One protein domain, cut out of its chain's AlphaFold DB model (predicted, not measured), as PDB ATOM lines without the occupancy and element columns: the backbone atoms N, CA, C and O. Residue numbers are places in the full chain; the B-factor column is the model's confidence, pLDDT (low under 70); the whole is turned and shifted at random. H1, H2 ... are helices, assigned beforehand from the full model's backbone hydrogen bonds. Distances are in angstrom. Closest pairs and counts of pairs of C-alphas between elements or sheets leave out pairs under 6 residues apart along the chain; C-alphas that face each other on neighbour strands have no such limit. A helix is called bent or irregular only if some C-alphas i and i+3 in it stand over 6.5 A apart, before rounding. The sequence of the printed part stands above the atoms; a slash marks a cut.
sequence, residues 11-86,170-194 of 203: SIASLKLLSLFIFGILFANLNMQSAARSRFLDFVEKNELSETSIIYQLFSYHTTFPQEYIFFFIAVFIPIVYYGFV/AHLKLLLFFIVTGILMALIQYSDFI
ATOM      1  N   SER A  11     118.870 151.914 117.550       47.84
ATOM      2  CA  SER A  11     119.102 150.646 116.827       47.84
ATOM      3  C   SER A  11     117.873 150.137 116.062       47.84
ATOM      4  O   SER A  11     118.000 149.548 114.994       47.84
ATOM      5  N   ILE A  12     116.662 150.373 116.578       56.03
ATOM      6  CA  ILE A  12     115.416 150.064 115.850       56.03
ATOM      7  C   ILE A  12     115.161 151.140 114.792       56.03
ATOM      8  O   ILE A  12     114.765 150.823 113.673       56.03
ATOM      9  N   ALA A  13     115.421 152.409 115.123       60.91
ATOM     10  CA  ALA A  13     115.324 153.504 114.165       60.91
ATOM     11  C   ALA A  13     116.328 153.346 113.011       60.91
ATOM     12  O   ALA A  13     115.959 153.545 111.862       60.91
ATOM     13  N   SER A  14     117.562 152.924 113.291       61.31
ATOM     14  CA  SER A  14     118.598 152.686 112.286       61.31
ATOM     15  C   SER A  14     118.264 151.488 111.415       61.31
ATOM     16  O   SER A  14     118.501 151.543 110.217       61.31
ATOM     17  N   LEU A  15     117.650 150.444 111.975       63.66
ATOM     18  CA  LEU A  15     117.203 149.293 111.200       63.66
ATOM     19  C   LEU A  15     116.016 149.649 110.298       63.66
ATOM     20  O   LEU A  15     116.035 149.307 109.122       63.66
ATOM     21  N   LYS A  16     115.041 150.423 110.796       71.50
ATOM     22  CA  LYS A  16     113.958 150.998 109.978       71.50
ATOM     23  C   LYS A  16     114.506 151.876 108.851       71.50
ATOM     24  O   LYS A  16     114.074 151.746 107.712       71.50
ATOM     25  N   LEU A  17     115.465 152.746 109.165       75.31
ATOM     26  CA  LEU A  17     116.083 153.659 108.204       75.31
ATOM     27  C   LEU A  17     116.903 152.892 107.162       75.31
ATOM     28  O   LEU A  17     116.788 153.179 105.977       75.31
ATOM     29  N   LEU A  18     117.646 151.863 107.574       73.94
ATOM     30  CA  LEU A  18     118.370 150.968 106.674       73.94
ATOM     31  C   LEU A  18     117.413 150.206 105.751       73.94
ATOM     32  O   LEU A  18     117.664 150.130 104.553       73.94
ATOM     33  N   SER A  19     116.300 149.682 106.270       74.56
ATOM     34  CA  SER A  19     115.291 149.015 105.443       74.56
ATOM     35  C   SER A  19     114.645 149.979 104.443       74.56
ATOM     36  O   SER A  19     114.504 149.626 103.276       74.56
ATOM     37  N   LEU A  20     114.312 151.209 104.851       82.00
ATOM     38  CA  LEU A  20     113.813 152.247 103.938       82.00
ATOM     39  C   LEU A  20     114.860 152.657 102.894       82.00
ATOM     40  O   LEU A  20     114.517 152.905 101.742       82.00
ATOM     41  N   PHE A  21     116.136 152.690 103.271       83.75
ATOM     42  CA  PHE A  21     117.235 152.984 102.358       83.75
ATOM     43  C   PHE A  21     117.414 151.877 101.310       83.75
ATOM     44  O   PHE A  21     117.489 152.171 100.119       83.75
ATOM     45  N   ILE A  22     117.391 150.605 101.728       81.31
ATOM     46  CA  ILE A  22     117.411 149.447 100.819       81.31
ATOM     47  C   ILE A  22     116.197 149.482  99.884       81.31
ATOM     48  O   ILE A  22     116.354 149.294  98.679       81.31
ATOM     49  N   PHE A  23     115.003 149.775 100.413       86.94
ATOM     50  CA  PHE A  23     113.802 149.968  99.600       86.94
ATOM     51  C   PHE A  23     114.010 151.048  98.536       86.94
ATOM     52  O   PHE A  23     113.757 150.797  97.361       86.94
ATOM     53  N   GLY A  24     114.511 152.223  98.931       88.00
ATOM     54  CA  GLY A  24     114.763 153.340  98.025       88.00
ATOM     55  C   GLY A  24     115.752 152.988  96.915       88.00
ATOM     56  O   GLY A  24     115.478 153.269  95.751       88.00
ATOM     57  N   ILE A  25     116.855 152.307  97.247       88.31
ATOM     58  CA  ILE A  25     117.841 151.845  96.259       88.31
ATOM     59  C   ILE A  25     117.212 150.853  95.279       88.31
ATOM     60  O   ILE A  25     117.356 151.017  94.070       88.31
ATOM     61  N   LEU A  26     116.507 149.833  95.774       86.25
ATOM     62  CA  LEU A  26     115.910 148.815  94.908       86.25
ATOM     63  C   LEU A  26     114.771 149.383  94.049       86.25
ATOM     64  O   LEU A  26     114.592 148.951  92.910       86.25
ATOM     65  N   PHE A  27     114.025 150.361  94.568       90.38
ATOM     66  CA  PHE A  27     112.987 151.063  93.820       90.38
ATOM     67  C   PHE A  27     113.594 151.953  92.732       90.38
ATOM     68  O   PHE A  27     113.146 151.917  91.588       90.38
ATOM     69  N   ALA A  28     114.647 152.712  93.048       89.25
ATOM     70  CA  ALA A  28     115.373 153.502  92.057       89.25
ATOM     71  C   ALA A  28     115.974 152.604  90.963       89.25
ATOM     72  O   ALA A  28     115.805 152.888  89.780       89.25
ATOM     73  N   ASN A  29     116.585 151.480  91.348       88.56
ATOM     74  CA  ASN A  29     117.130 150.491  90.422       88.56
ATOM     75  C   ASN A  29     116.055 149.926  89.477       88.56
ATOM     76  O   ASN A  29     116.270 149.891  88.269       88.56
ATOM     77  N   LEU A  30     114.877 149.556  89.995       89.12
ATOM     78  CA  LEU A  30     113.750 149.089  89.177       89.12
ATOM     79  C   LEU A  30     113.327 150.128  88.126       89.12
ATOM     80  O   LEU A  30     113.119 149.796  86.958       89.12
ATOM     81  N   ASN A  31     113.216 151.392  88.537       90.25
ATOM     82  CA  ASN A  31     112.815 152.483  87.654       90.25
ATOM     83  C   ASN A  31     113.889 152.796  86.604       90.25
ATOM     84  O   ASN A  31     113.563 152.965  85.433       90.25
ATOM     85  N   MET A  32     115.171 152.797  86.981       88.75
ATOM     86  CA  MET A  32     116.279 152.965  86.033       88.75
ATOM     87  C   MET A  32     116.322 151.832  85.003       88.75
ATOM     88  O   MET A  32     116.471 152.086  83.810       88.75
ATOM     89  N   GLN A  33     116.137 150.584  85.441       86.56
ATOM     90  CA  GLN A  33     116.056 149.438  84.534       86.56
ATOM     91  C   GLN A  33     114.840 149.511  83.614       86.56
ATOM     92  O   GLN A  33     114.906 149.028  82.489       86.56
ATOM     93  N   SER A  34     113.733 150.090  84.072       86.88
ATOM     94  CA  SER A  34     112.544 150.280  83.241       86.88
ATOM     95  C   SER A  34     112.768 151.366  82.194       86.88
ATOM     96  O   SER A  34     112.481 151.124  81.026       86.88
ATOM     97  N   ALA A  35     113.382 152.490  82.578       87.06
ATOM     98  CA  ALA A  35     113.720 153.589  81.674       87.06
ATOM     99  C   ALA A  35     114.694 153.181  80.553       87.06
ATOM    100  O   ALA A  35     114.613 153.692  79.441       87.06
ATOM    101  N   ALA A  36     115.610 152.250  80.831       86.12
ATOM    102  CA  ALA A  36     116.629 151.807  79.877       86.12
ATOM    103  C   ALA A  36     116.123 150.813  78.810       86.12
ATOM    104  O   ALA A  36     116.907 150.357  77.978       86.12
ATOM    105  N   ARG A  37     114.844 150.418  78.832       83.31
ATOM    106  CA  ARG A  37     114.317 149.359  77.957       83.31
ATOM    107  C   ARG A  37     113.541 149.903  76.770       83.31
ATOM    108  O   ARG A  37     112.760 150.837  76.910       83.31
ATOM    109  N   SER A  38     113.642 149.199  75.642       84.81
ATOM    110  CA  SER A  38     112.918 149.520  74.404       84.81
ATOM    111  C   SER A  38     111.414 149.680  74.619       84.81
ATOM    112  O   SER A  38     110.869 150.716  74.280       84.81
ATOM    113  N   ARG A  39     110.758 148.738  75.310       84.88
ATOM    114  CA  ARG A  39     109.306 148.801  75.575       84.88
ATOM    115  C   ARG A  39     108.861 150.079  76.304       84.88
ATOM    116  O   ARG A  39     107.729 150.516  76.116       84.88
ATOM    117  N   PHE A  40     109.712 150.643  77.162       90.06
ATOM    118  CA  PHE A  40     109.429 151.917  77.823       90.06
ATOM    119  C   PHE A  40     109.577 153.082  76.843       90.06
ATOM    120  O   PHE A  40     108.683 153.920  76.772       90.06
ATOM    121  N   LEU A  41     110.657 153.100  76.059       89.69
ATOM    122  CA  LEU A  41     110.888 154.116  75.030       89.69
ATOM    123  C   LEU A  41     109.746 154.130  74.000       89.69
ATOM    124  O   LEU A  41     109.167 155.184  73.753       89.69
ATOM    125  N   ASP A  42     109.331 152.953  73.522       90.44
ATOM    126  CA  ASP A  42     108.205 152.783  72.598       90.44
ATOM    127  C   ASP A  42     106.888 153.288  73.211       90.44
ATOM    128  O   ASP A  42     106.057 153.889  72.534       90.44
ATOM    129  N   PHE A  43     106.672 153.046  74.510       91.62
ATOM    130  CA  PHE A  43     105.491 153.538  75.216       91.62
ATOM    131  C   PHE A  43     105.493 155.065  75.328       91.62
ATOM    132  O   PHE A  43     104.447 155.681  75.121       91.62
ATOM    133  N   VAL A  44     106.636 155.673  75.650       91.56
ATOM    134  CA  VAL A  44     106.774 157.132  75.759       91.56
ATOM    135  C   VAL A  44     106.520 157.797  74.411       91.56
ATOM    136  O   VAL A  44     105.781 158.777  74.359       91.56
ATOM    137  N   GLU A  45     107.076 157.245  73.333       90.56
ATOM    138  CA  GLU A  45     106.866 157.744  71.974       90.56
ATOM    139  C   GLU A  45     105.402 157.591  71.540       90.56
ATOM    140  O   GLU A  45     104.770 158.566  71.138       90.56
ATOM    141  N   LYS A  46     104.813 156.399  71.710       91.56
ATOM    142  CA  LYS A  46     103.429 156.110  71.299       91.56
ATOM    143  C   LYS A  46     102.375 156.944  72.035       91.56
ATOM    144  O   LYS A  46     101.298 157.169  71.490       91.56
ATOM    145  N   ASN A  47     102.650 157.342  73.274       89.44
ATOM    146  CA  ASN A  47     101.727 158.134  74.093       89.44
ATOM    147  C   ASN A  47     102.103 159.624  74.138       89.44
ATOM    148  O   ASN A  47     101.562 160.342  74.974       89.44
ATOM    149  N   GLU A  48     103.026 160.081  73.281       91.12
ATOM    150  CA  GLU A  48     103.442 161.490  73.175       91.12
ATOM    151  C   GLU A  48     103.925 162.085  74.514       91.12
ATOM    152  O   GLU A  48     103.738 163.259  74.823       91.12
ATOM    153  N   LEU A  49     104.571 161.261  75.347       90.69
ATOM    154  CA  LEU A  49     105.000 161.647  76.696       90.69
ATOM    155  C   LEU A  49     106.418 162.232  76.745       90.69
ATOM    156  O   LEU A  49     106.911 162.536  77.834       90.69
ATOM    157  N   SER A  50     107.089 162.387  75.605       87.75
ATOM    158  CA  SER A  50     108.504 162.769  75.502       87.75
ATOM    159  C   SER A  50     108.838 164.119  76.149       87.75
ATOM    160  O   SER A  50     109.912 164.253  76.732       87.75
ATOM    161  N   GLU A  51     107.919 165.088  76.119       89.50
ATOM    162  CA  GLU A  51     108.108 166.415  76.733       89.50
ATOM    163  C   GLU A  51     107.810 166.449  78.242       89.50
ATOM    164  O   GLU A  51     108.076 167.439  78.926       89.50
ATOM    165  N   THR A  52     107.258 165.367  78.794       91.56
ATOM    166  CA  THR A  52     106.945 165.283  80.224       91.56
ATOM    167  C   THR A  52     108.166 164.871  81.049       91.56
ATOM    168  O   THR A  52     109.158 164.360  80.531       91.56
ATOM    169  N   SER A  53     108.113 165.074  82.369       93.31
ATOM    170  CA  SER A  53     109.210 164.649  83.246       93.31
ATOM    171  C   SER A  53     109.390 163.124  83.236       93.31
ATOM    172  O   SER A  53     108.414 162.375  83.232       93.31
ATOM    173  N   ILE A  54     110.637 162.655  83.342       89.62
ATOM    174  CA  ILE A  54     110.962 161.216  83.397       89.62
ATOM    175  C   ILE A  54     110.206 160.477  84.514       89.62
ATOM    176  O   ILE A  54     109.825 159.321  84.358       89.62
ATOM    177  N   ILE A  55     109.934 161.161  85.630       89.56
ATOM    178  CA  ILE A  55     109.159 160.618  86.751       89.56
ATOM    179  C   ILE A  55     107.714 160.351  86.317       89.56
ATOM    180  O   ILE A  55     107.174 159.283  86.601       89.56
ATOM    181  N   TYR A  56     107.097 161.298  85.607       91.12
ATOM    182  CA  TYR A  56     105.739 161.143  85.095       91.12
ATOM    183  C   TYR A  56     105.655 160.048  84.026       91.12
ATOM    184  O   TYR A  56     104.729 159.238  84.059       91.12
ATOM    185  N   GLN A  57     106.643 159.969  83.131       91.56
ATOM    186  CA  GLN A  57     106.737 158.910  82.122       91.56
ATOM    187  C   GLN A  57     106.809 157.521  82.771       91.56
ATOM    188  O   GLN A  57     106.037 156.631  82.417       91.56
ATOM    189  N   LEU A  58     107.692 157.344  83.760       91.06
ATOM    190  CA  LEU A  58     107.841 156.091  84.509       91.06
ATOM    191  C   LEU A  58     106.561 155.710  85.249       91.06
ATOM    192  O   LEU A  58     106.121 154.564  85.174       91.06
ATOM    193  N   PHE A  59     105.925 156.669  85.921       90.81
ATOM    194  CA  PHE A  59     104.674 156.409  86.626       90.81
ATOM    195  C   PHE A  59     103.540 156.042  85.654       90.81
ATOM    196  O   PHE A  59     102.806 155.084  85.887       90.81
ATOM    197  N   SER A  60     103.435 156.734  84.519       89.81
ATOM    198  CA  SER A  60     102.455 156.434  83.460       89.81
ATOM    199  C   SER A  60     102.684 155.050  82.838       89.81
ATOM    200  O   SER A  60     101.742 154.292  82.598       89.81
ATOM    201  N   TYR A  61     103.948 154.668  82.647       90.88
ATOM    202  CA  TYR A  61     104.307 153.337  82.170       90.88
ATOM    203  C   TYR A  61     103.908 152.251  83.175       90.88
ATOM    204  O   TYR A  61     103.246 151.285  82.805       90.88
ATOM    205  N   HIS A  62     104.252 152.413  84.452       89.56
ATOM    206  CA  HIS A  62     103.958 151.411  85.479       89.56
ATOM    207  C   HIS A  62     102.496 151.391  85.936       89.56
ATOM    208  O   HIS A  62     102.048 150.388  86.478       89.56
ATOM    209  N   THR A  63     101.716 152.446  85.697       87.62
ATOM    210  CA  THR A  63     100.252 152.371  85.843       87.62
ATOM    211  C   THR A  63      99.613 151.566  84.711       87.62
ATOM    212  O   THR A  63      98.667 150.823  84.959       87.62
ATOM    213  N   THR A  64     100.170 151.635  83.498       86.81
ATOM    214  CA  THR A  64      99.719 150.829  82.349       86.81
ATOM    215  C   THR A  64     100.201 149.374  82.433       86.81
ATOM    216  O   THR A  64      99.462 148.445  82.111       86.81
ATOM    217  N   PHE A  65     101.434 149.153  82.902       86.00
ATOM    218  CA  PHE A  65     102.063 147.842  83.082       86.00
ATOM    219  C   PHE A  65     102.470 147.638  84.557       86.00
ATOM    220  O   PHE A  65     103.646 147.781  84.914       86.00
ATOM    221  N   PRO A  66     101.505 147.313  85.442       87.25
ATOM    222  CA  PRO A  66     101.706 147.348  86.891       87.25
ATOM    223  C   PRO A  66     102.416 146.125  87.468       87.25
ATOM    224  O   PRO A  66     102.716 146.112  88.661       87.25
ATOM    225  N   GLN A  67     102.697 145.097  86.666       84.69
ATOM    226  CA  GLN A  67     103.178 143.798  87.146       84.69
ATOM    227  C   GLN A  67     104.458 143.930  87.981       84.69
ATOM    228  O   GLN A  67     104.579 143.330  89.049       84.69
ATOM    229  N   GLU A  68     105.396 144.759  87.528       83.50
ATOM    230  CA  GLU A  68     106.670 144.963  88.216       83.50
ATOM    231  C   GLU A  68     106.521 145.723  89.527       83.50
ATOM    232  O   GLU A  68     107.156 145.367  90.517       83.50
ATOM    233  N   TYR A  69     105.658 146.741  89.552       89.12
ATOM    234  CA  TYR A  69     105.370 147.491  90.770       89.12
ATOM    235  C   TYR A  69     104.647 146.610  91.782       89.12
ATOM    236  O   TYR A  69     105.068 146.547  92.932       89.12
ATOM    237  N   ILE A  70     103.620 145.867  91.362       87.06
ATOM    238  CA  ILE A  70     102.894 144.933  92.231       87.06
ATOM    239  C   ILE A  70     103.860 143.913  92.835       87.06
ATOM    240  O   ILE A  70     103.890 143.746  94.055       87.06
ATOM    241  N   PHE A  71     104.689 143.269  92.006       84.50
ATOM    242  CA  PHE A  71     105.665 142.301  92.494       84.50
ATOM    243  C   PHE A  71     106.659 142.945  93.462       84.50
ATOM    244  O   PHE A  71     106.920 142.400  94.532       84.50
ATOM    245  N   PHE A  72     107.178 144.127  93.129       85.88
ATOM    246  CA  PHE A  72     108.100 144.857  93.989       85.88
ATOM    247  C   PHE A  72     107.475 145.211  95.344       85.88
ATOM    248  O   PHE A  72     108.091 144.993  96.390       85.88
ATOM    249  N   PHE A  73     106.236 145.700  95.360       86.81
ATOM    250  CA  PHE A  73     105.541 146.016  96.603       86.81
ATOM    251  C   PHE A  73     105.286 144.757  97.443       86.81
ATOM    252  O   PHE A  73     105.529 144.773  98.648       86.81
ATOM    253  N   ILE A  74     104.879 143.646  96.829       83.94
ATOM    254  CA  ILE A  74     104.639 142.395  97.560       83.94
ATOM    255  C   ILE A  74     105.944 141.801  98.104       83.94
ATOM    256  O   ILE A  74     105.998 141.397  99.263       83.94
ATOM    257  N   ALA A  75     106.998 141.760  97.293       80.56
ATOM    258  CA  ALA A  75     108.242 141.074  97.633       80.56
ATOM    259  C   ALA A  75     109.195 141.915  98.496       80.56
ATOM    260  O   ALA A  75     110.023 141.357  99.212       80.56
ATOM    261  N   VAL A  76     109.098 143.248  98.442       82.00
ATOM    262  CA  VAL A  76     110.037 144.158  99.120       82.00
ATOM    263  C   VAL A  76     109.319 145.044 100.127       82.00
ATOM    264  O   VAL A  76     109.671 145.041 101.307       82.00
ATOM    265  N   PHE A  77     108.292 145.781  99.699       81.88
ATOM    266  CA  PHE A  77     107.630 146.759 100.569       81.88
ATOM    267  C   PHE A  77     106.879 146.103 101.727       81.88
ATOM    268  O   PHE A  77     107.088 146.494 102.872       81.88
ATOM    269  N   ILE A  78     106.050 145.089 101.458       79.62
ATOM    270  CA  ILE A  78     105.278 144.400 102.501       79.62
ATOM    271  C   ILE A  78     106.211 143.811 103.570       79.62
ATOM    272  O   ILE A  78     105.997 144.115 104.745       79.62
ATOM    273  N   PRO A  79     107.277 143.056 103.231       74.19
ATOM    274  CA  PRO A  79     108.243 142.601 104.225       74.19
ATOM    275  C   PRO A  79     108.880 143.751 105.003       74.19
ATOM    276  O   PRO A  79     108.930 143.699 106.228       74.19
ATOM    277  N   ILE A  80     109.322 144.821 104.338       75.38
ATOM    278  CA  ILE A  80     109.958 145.960 105.016       75.38
ATOM    279  C   ILE A  80     109.000 146.645 105.990       75.38
ATOM    280  O   ILE A  80     109.384 146.930 107.125       75.38
ATOM    281  N   VAL A  81     107.748 146.866 105.594       74.75
ATOM    282  CA  VAL A  81     106.722 147.437 106.472       74.75
ATOM    283  C   VAL A  81     106.426 146.490 107.633       74.75
ATOM    284  O   VAL A  81     106.394 146.912 108.791       74.75
ATOM    285  N   TYR A  82     106.273 145.198 107.354       69.62
ATOM    286  CA  TYR A  82     105.942 144.198 108.361       69.62
ATOM    287  C   TYR A  82     107.062 144.040 109.405       69.62
ATOM    288  O   TYR A  82     106.824 144.177 110.607       69.62
ATOM    289  N   TYR A  83     108.302 143.818 108.964       64.69
ATOM    290  CA  TYR A  83     109.464 143.661 109.844       64.69
ATOM    291  C   TYR A  83     109.894 144.966 110.508       64.69
ATOM    292  O   TYR A  83     110.362 144.941 111.647       64.69
ATOM    293  N   GLY A  84     109.758 146.090 109.804       64.25
ATOM    294  CA  GLY A  84     110.150 147.401 110.296       64.25
ATOM    295  C   GLY A  84     109.158 147.975 111.301       64.25
ATOM    296  O   GLY A  84     109.583 148.531 112.309       64.25
ATOM    297  N   PHE A  85     107.850 147.849 111.056       64.81
ATOM    298  CA  PHE A  85     106.829 148.627 111.768       64.81
ATOM    299  C   PHE A  85     105.766 147.793 112.486       64.81
ATOM    300  O   PHE A  85     105.273 148.240 113.518       64.81
ATOM    301  N   VAL A  86     105.414 146.605 111.982       64.88
ATOM    302  CA  VAL A  86     104.344 145.767 112.565       64.88
ATOM    303  C   VAL A  86     104.883 144.800 113.625       64.88
ATOM    304  O   VAL A  86     104.183 144.452 114.578       64.88
ATOM    305  N   ALA A 170     120.766 137.927 116.980       50.62
ATOM    306  CA  ALA A 170     119.484 138.177 116.315       50.62
ATOM    307  C   ALA A 170     119.570 139.301 115.262       50.62
ATOM    308  O   ALA A 170     118.980 139.191 114.188       50.62
ATOM    309  N   HIS A 171     120.348 140.353 115.535       51.22
ATOM    310  CA  HIS A 171     120.552 141.467 114.605       51.22
ATOM    311  C   HIS A 171     121.390 141.067 113.391       51.22
ATOM    312  O   HIS A 171     121.050 141.452 112.276       51.22
ATOM    313  N   LEU A 172     122.434 140.255 113.592       59.75
ATOM    314  CA  LEU A 172     123.251 139.740 112.495       59.75
ATOM    315  C   LEU A 172     122.423 138.847 111.564       59.75
ATOM    316  O   LEU A 172     122.495 139.010 110.352       59.75
ATOM    317  N   LYS A 173     121.581 137.966 112.122       59.16
ATOM    318  CA  LYS A 173     120.660 137.126 111.338       59.16
ATOM    319  C   LYS A 173     119.670 137.964 110.525       59.16
ATOM    320  O   LYS A 173     119.442 137.665 109.358       59.16
ATOM    321  N   LEU A 174     119.111 139.023 111.116       55.56
ATOM    322  CA  LEU A 174     118.169 139.912 110.427       55.56
ATOM    323  C   LEU A 174     118.854 140.739 109.326       55.56
ATOM    324  O   LEU A 174     118.315 140.881 108.235       55.56
ATOM    325  N   LEU A 175     120.052 141.262 109.595       62.88
ATOM    326  CA  LEU A 175     120.848 142.016 108.626       62.88
ATOM    327  C   LEU A 175     121.267 141.126 107.452       62.88
ATOM    328  O   LEU A 175     121.114 141.518 106.298       62.88
ATOM    329  N   LEU A 176     121.721 139.905 107.739       69.19
ATOM    330  CA  LEU A 176     122.073 138.919 106.724       69.19
ATOM    331  C   LEU A 176     120.849 138.522 105.889       69.19
ATOM    332  O   LEU A 176     120.953 138.445 104.669       69.19
ATOM    333  N   PHE A 177     119.677 138.372 106.513       72.12
ATOM    334  CA  PHE A 177     118.415 138.163 105.801       72.12
ATOM    335  C   PHE A 177     118.098 139.310 104.831       72.12
ATOM    336  O   PHE A 177     117.787 139.044 103.670       72.12
ATOM    337  N   PHE A 178     118.219 140.575 105.254       67.19
ATOM    338  CA  PHE A 178     117.978 141.721 104.369       67.19
ATOM    339  C   PHE A 178     118.984 141.803 103.217       67.19
ATOM    340  O   PHE A 178     118.578 142.087 102.094       67.19
ATOM    341  N   ILE A 179     120.269 141.520 103.463       73.31
ATOM    342  CA  ILE A 179     121.294 141.502 102.410       73.31
ATOM    343  C   ILE A 179     121.010 140.389 101.401       73.31
ATOM    344  O   ILE A 179     120.955 140.654 100.204       73.31
ATOM    345  N   VAL A 180     120.786 139.159 101.868       76.25
ATOM    346  CA  VAL A 180     120.520 138.004 100.994       76.25
ATOM    347  C   VAL A 180     119.242 138.219 100.187       76.25
ATOM    348  O   VAL A 180     119.245 138.020  98.974       76.25
ATOM    349  N   THR A 181     118.170 138.693 100.827       75.00
ATOM    350  CA  THR A 181     116.904 139.002 100.143       75.00
ATOM    351  C   THR A 181     117.084 140.142  99.142       75.00
ATOM    352  O   THR A 181     116.578 140.061  98.029       75.00
ATOM    353  N   GLY A 182     117.852 141.179  99.489       72.06
ATOM    354  CA  GLY A 182     118.174 142.282  98.585       72.06
ATOM    355  C   GLY A 182     118.947 141.824  97.345       72.06
ATOM    356  O   GLY A 182     118.584 142.202  96.234       72.06
ATOM    357  N   ILE A 183     119.956 140.963  97.518       80.81
ATOM    358  CA  ILE A 183     120.725 140.372  96.411       80.81
ATOM    359  C   ILE A 183     119.816 139.512  95.526       80.81
ATOM    360  O   ILE A 183     119.828 139.668  94.308       80.81
ATOM    361  N   LEU A 184     118.993 138.642  96.121       81.12
ATOM    362  CA  LEU A 184     118.037 137.814  95.379       81.12
ATOM    363  C   LEU A 184     117.059 138.667  94.569       81.12
ATOM    364  O   LEU A 184     116.841 138.401  93.391       81.12
ATOM    365  N   MET A 185     116.512 139.725  95.167       76.25
ATOM    366  CA  MET A 185     115.606 140.636  94.470       76.25
ATOM    367  C   MET A 185     116.300 141.386  93.335       76.25
ATOM    368  O   MET A 185     115.711 141.525  92.267       76.25
ATOM    369  N   ALA A 186     117.550 141.818  93.517       77.25
ATOM    370  CA  ALA A 186     118.327 142.443  92.450       77.25
ATOM    371  C   ALA A 186     118.568 141.476  91.274       77.25
ATOM    372  O   ALA A 186     118.424 141.870  90.118       77.25
ATOM    373  N   LEU A 187     118.860 140.201  91.554       81.00
ATOM    374  CA  LEU A 187     118.999 139.158  90.528       81.00
ATOM    375  C   LEU A 187     117.671 138.874  89.807       81.00
ATOM    376  O   LEU A 187     117.651 138.717  88.587       81.00
ATOM    377  N   ILE A 188     116.551 138.854  90.532       78.69
ATOM    378  CA  ILE A 188     115.212 138.687  89.941       78.69
ATOM    379  C   ILE A 188     114.855 139.885  89.050       78.69
ATOM    380  O   ILE A 188     114.322 139.690  87.961       78.69
ATOM    381  N   GLN A 189     115.182 141.110  89.474       72.56
ATOM    382  CA  GLN A 189     114.980 142.321  88.669       72.56
ATOM    383  C   GLN A 189     115.811 142.285  87.379       72.56
ATOM    384  O   GLN A 189     115.291 142.578  86.306       72.56
ATOM    385  N   TYR A 190     117.079 141.874  87.472       75.62
ATOM    386  CA  TYR A 190     117.993 141.844  86.329       75.62
ATOM    387  C   TYR A 190     117.701 140.712  85.331       75.62
ATOM    388  O   TYR A 190     118.006 140.833  84.150       75.62
ATOM    389  N   SER A 191     117.122 139.599  85.787       74.69
ATOM    390  CA  SER A 191     116.912 138.398  84.962       74.69
ATOM    391  C   SER A 191     115.644 138.419  84.100       74.69
ATOM    392  O   SER A 191     115.333 137.414  83.468       74.69
ATOM    393  N   ASP A 192     114.883 139.518  84.082       68.75
ATOM    394  CA  ASP A 192     113.586 139.635  83.387       68.75
ATOM    395  C   ASP A 192     112.527 138.611  83.813       68.75
ATOM    396  O   ASP A 192     111.455 138.523  83.213       68.75
ATOM    397  N   PHE A 193     112.783 137.877  84.896       73.44
ATOM    398  CA  PHE A 193     111.990 136.733  85.323       73.44
ATOM    399  C   PHE A 193     110.524 137.091  85.584       73.44
ATOM    400  O   PHE A 193     109.626 136.392  85.121       73.44
ATOM    401  N   ILE A 194     110.270 138.221  86.255       68.75
ATOM    402  CA  ILE A 194     108.910 138.719  86.522       68.75
ATOM    403  C   ILE A 194     108.163 138.915  85.199       68.75
ATOM    404  O   ILE A 194     107.030 138.477  85.039       68.75
TER     405      ILE A 194
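Overview. This is residues 11 to 86 and 170 to 194 of the 203 residues of an uncharacterized protein of Halobacteriovoraceae bacterium (UniProt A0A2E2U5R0). Three long helices, H1, the bent H4 and H5, stand side by side as a loose triangular bundle, and at one end of it H3 and H2 form a small head set crosswise to H1. H1 and H5 run the same way, while the arms of H4 run back along H1. The printed part has 101 residues with five named helices, in the order H1, H2, H3, H4, H5, and no named strand; the class is all helix. It is only just loose, close to compact, with a radius of gyration of the C-alphas of 15.6 A, and the spans are 51 by 25 by 17 A, only just a rod.

Along the chain. H1, the longest helix, covers residues 11 to 35 and measures 35.7 A from C-alpha 11 at (119.102, 150.646, 116.827) to C-alpha 35 at (113.720, 153.589, 81.674). H5 covers residues 170 to 190, is 30.2 A long and ends at C-alpha 190 at (117.993, 141.844, 86.329). H4, residues 67 to 86, was assigned as one helix by its hydrogen bonds but is bent: C-alphas 75 and 78 are 6.6 A apart. Its arms are H4a, residues 67 to 75, 12.0 A, and H4b, residues 78 to 86, 10.2 A, at a steep tilt of 37 degrees, only just beyond shallow. H3 covers residues 54 to 64, 15.3 A, and H2 residues 38 to 46, 12.0 A.

Arrangement. H1 is the hub, touching H3, H4b and H5. With residues 19 to 30 alone it touches H5, at a shallow tilt of 5 degrees, the same way; the closest C-alphas, of Leu 30 and Gln 189, are 6.9 A apart. With residues 15 to 23 alone it touches H4b, at a shallow tilt of 21 degrees, opposite ways; the closest C-alphas, of Lys 16 and Gly 84, are 5.2 A apart. H4a is close to H1 but not clearly touching, with C-alphas 27 and 72 closest at 7.9 A. H4a and H5 are near each other, whereas H4b and H5 are apart. With residues 31 to 35 alone H1 only just touches H3, with 3 pairs of C-alphas within 8 A, Asn 31 and Leu 58 closest at 6.9 A; they are about perpendicular at 84 degrees. H2 touches H3, also about perpendicular at 84 degrees, with the C-alphas of Val 44 and Gln 57 closest at 6.6 A. In H1, H2, H3, H4a, H4b and H5 every O i to N i+4 pair is within hydrogen-bond range.

Size, cuts and confidence. The two C-alphas farthest apart, of Glu 48 and Ala 170, are 51.6 A apart. Residues 87 to 169 are not printed, and C-alphas 86 and 170 across this cut are 17.3 A apart. The links H1 to H2 and H3 to H4 are tight, and H2 to H3 is short. The mean pLDDT of the printed part is 79.8; residues 11 to 15, 82 to 86, 170 to 176, 178, 192 and 194 are under 70.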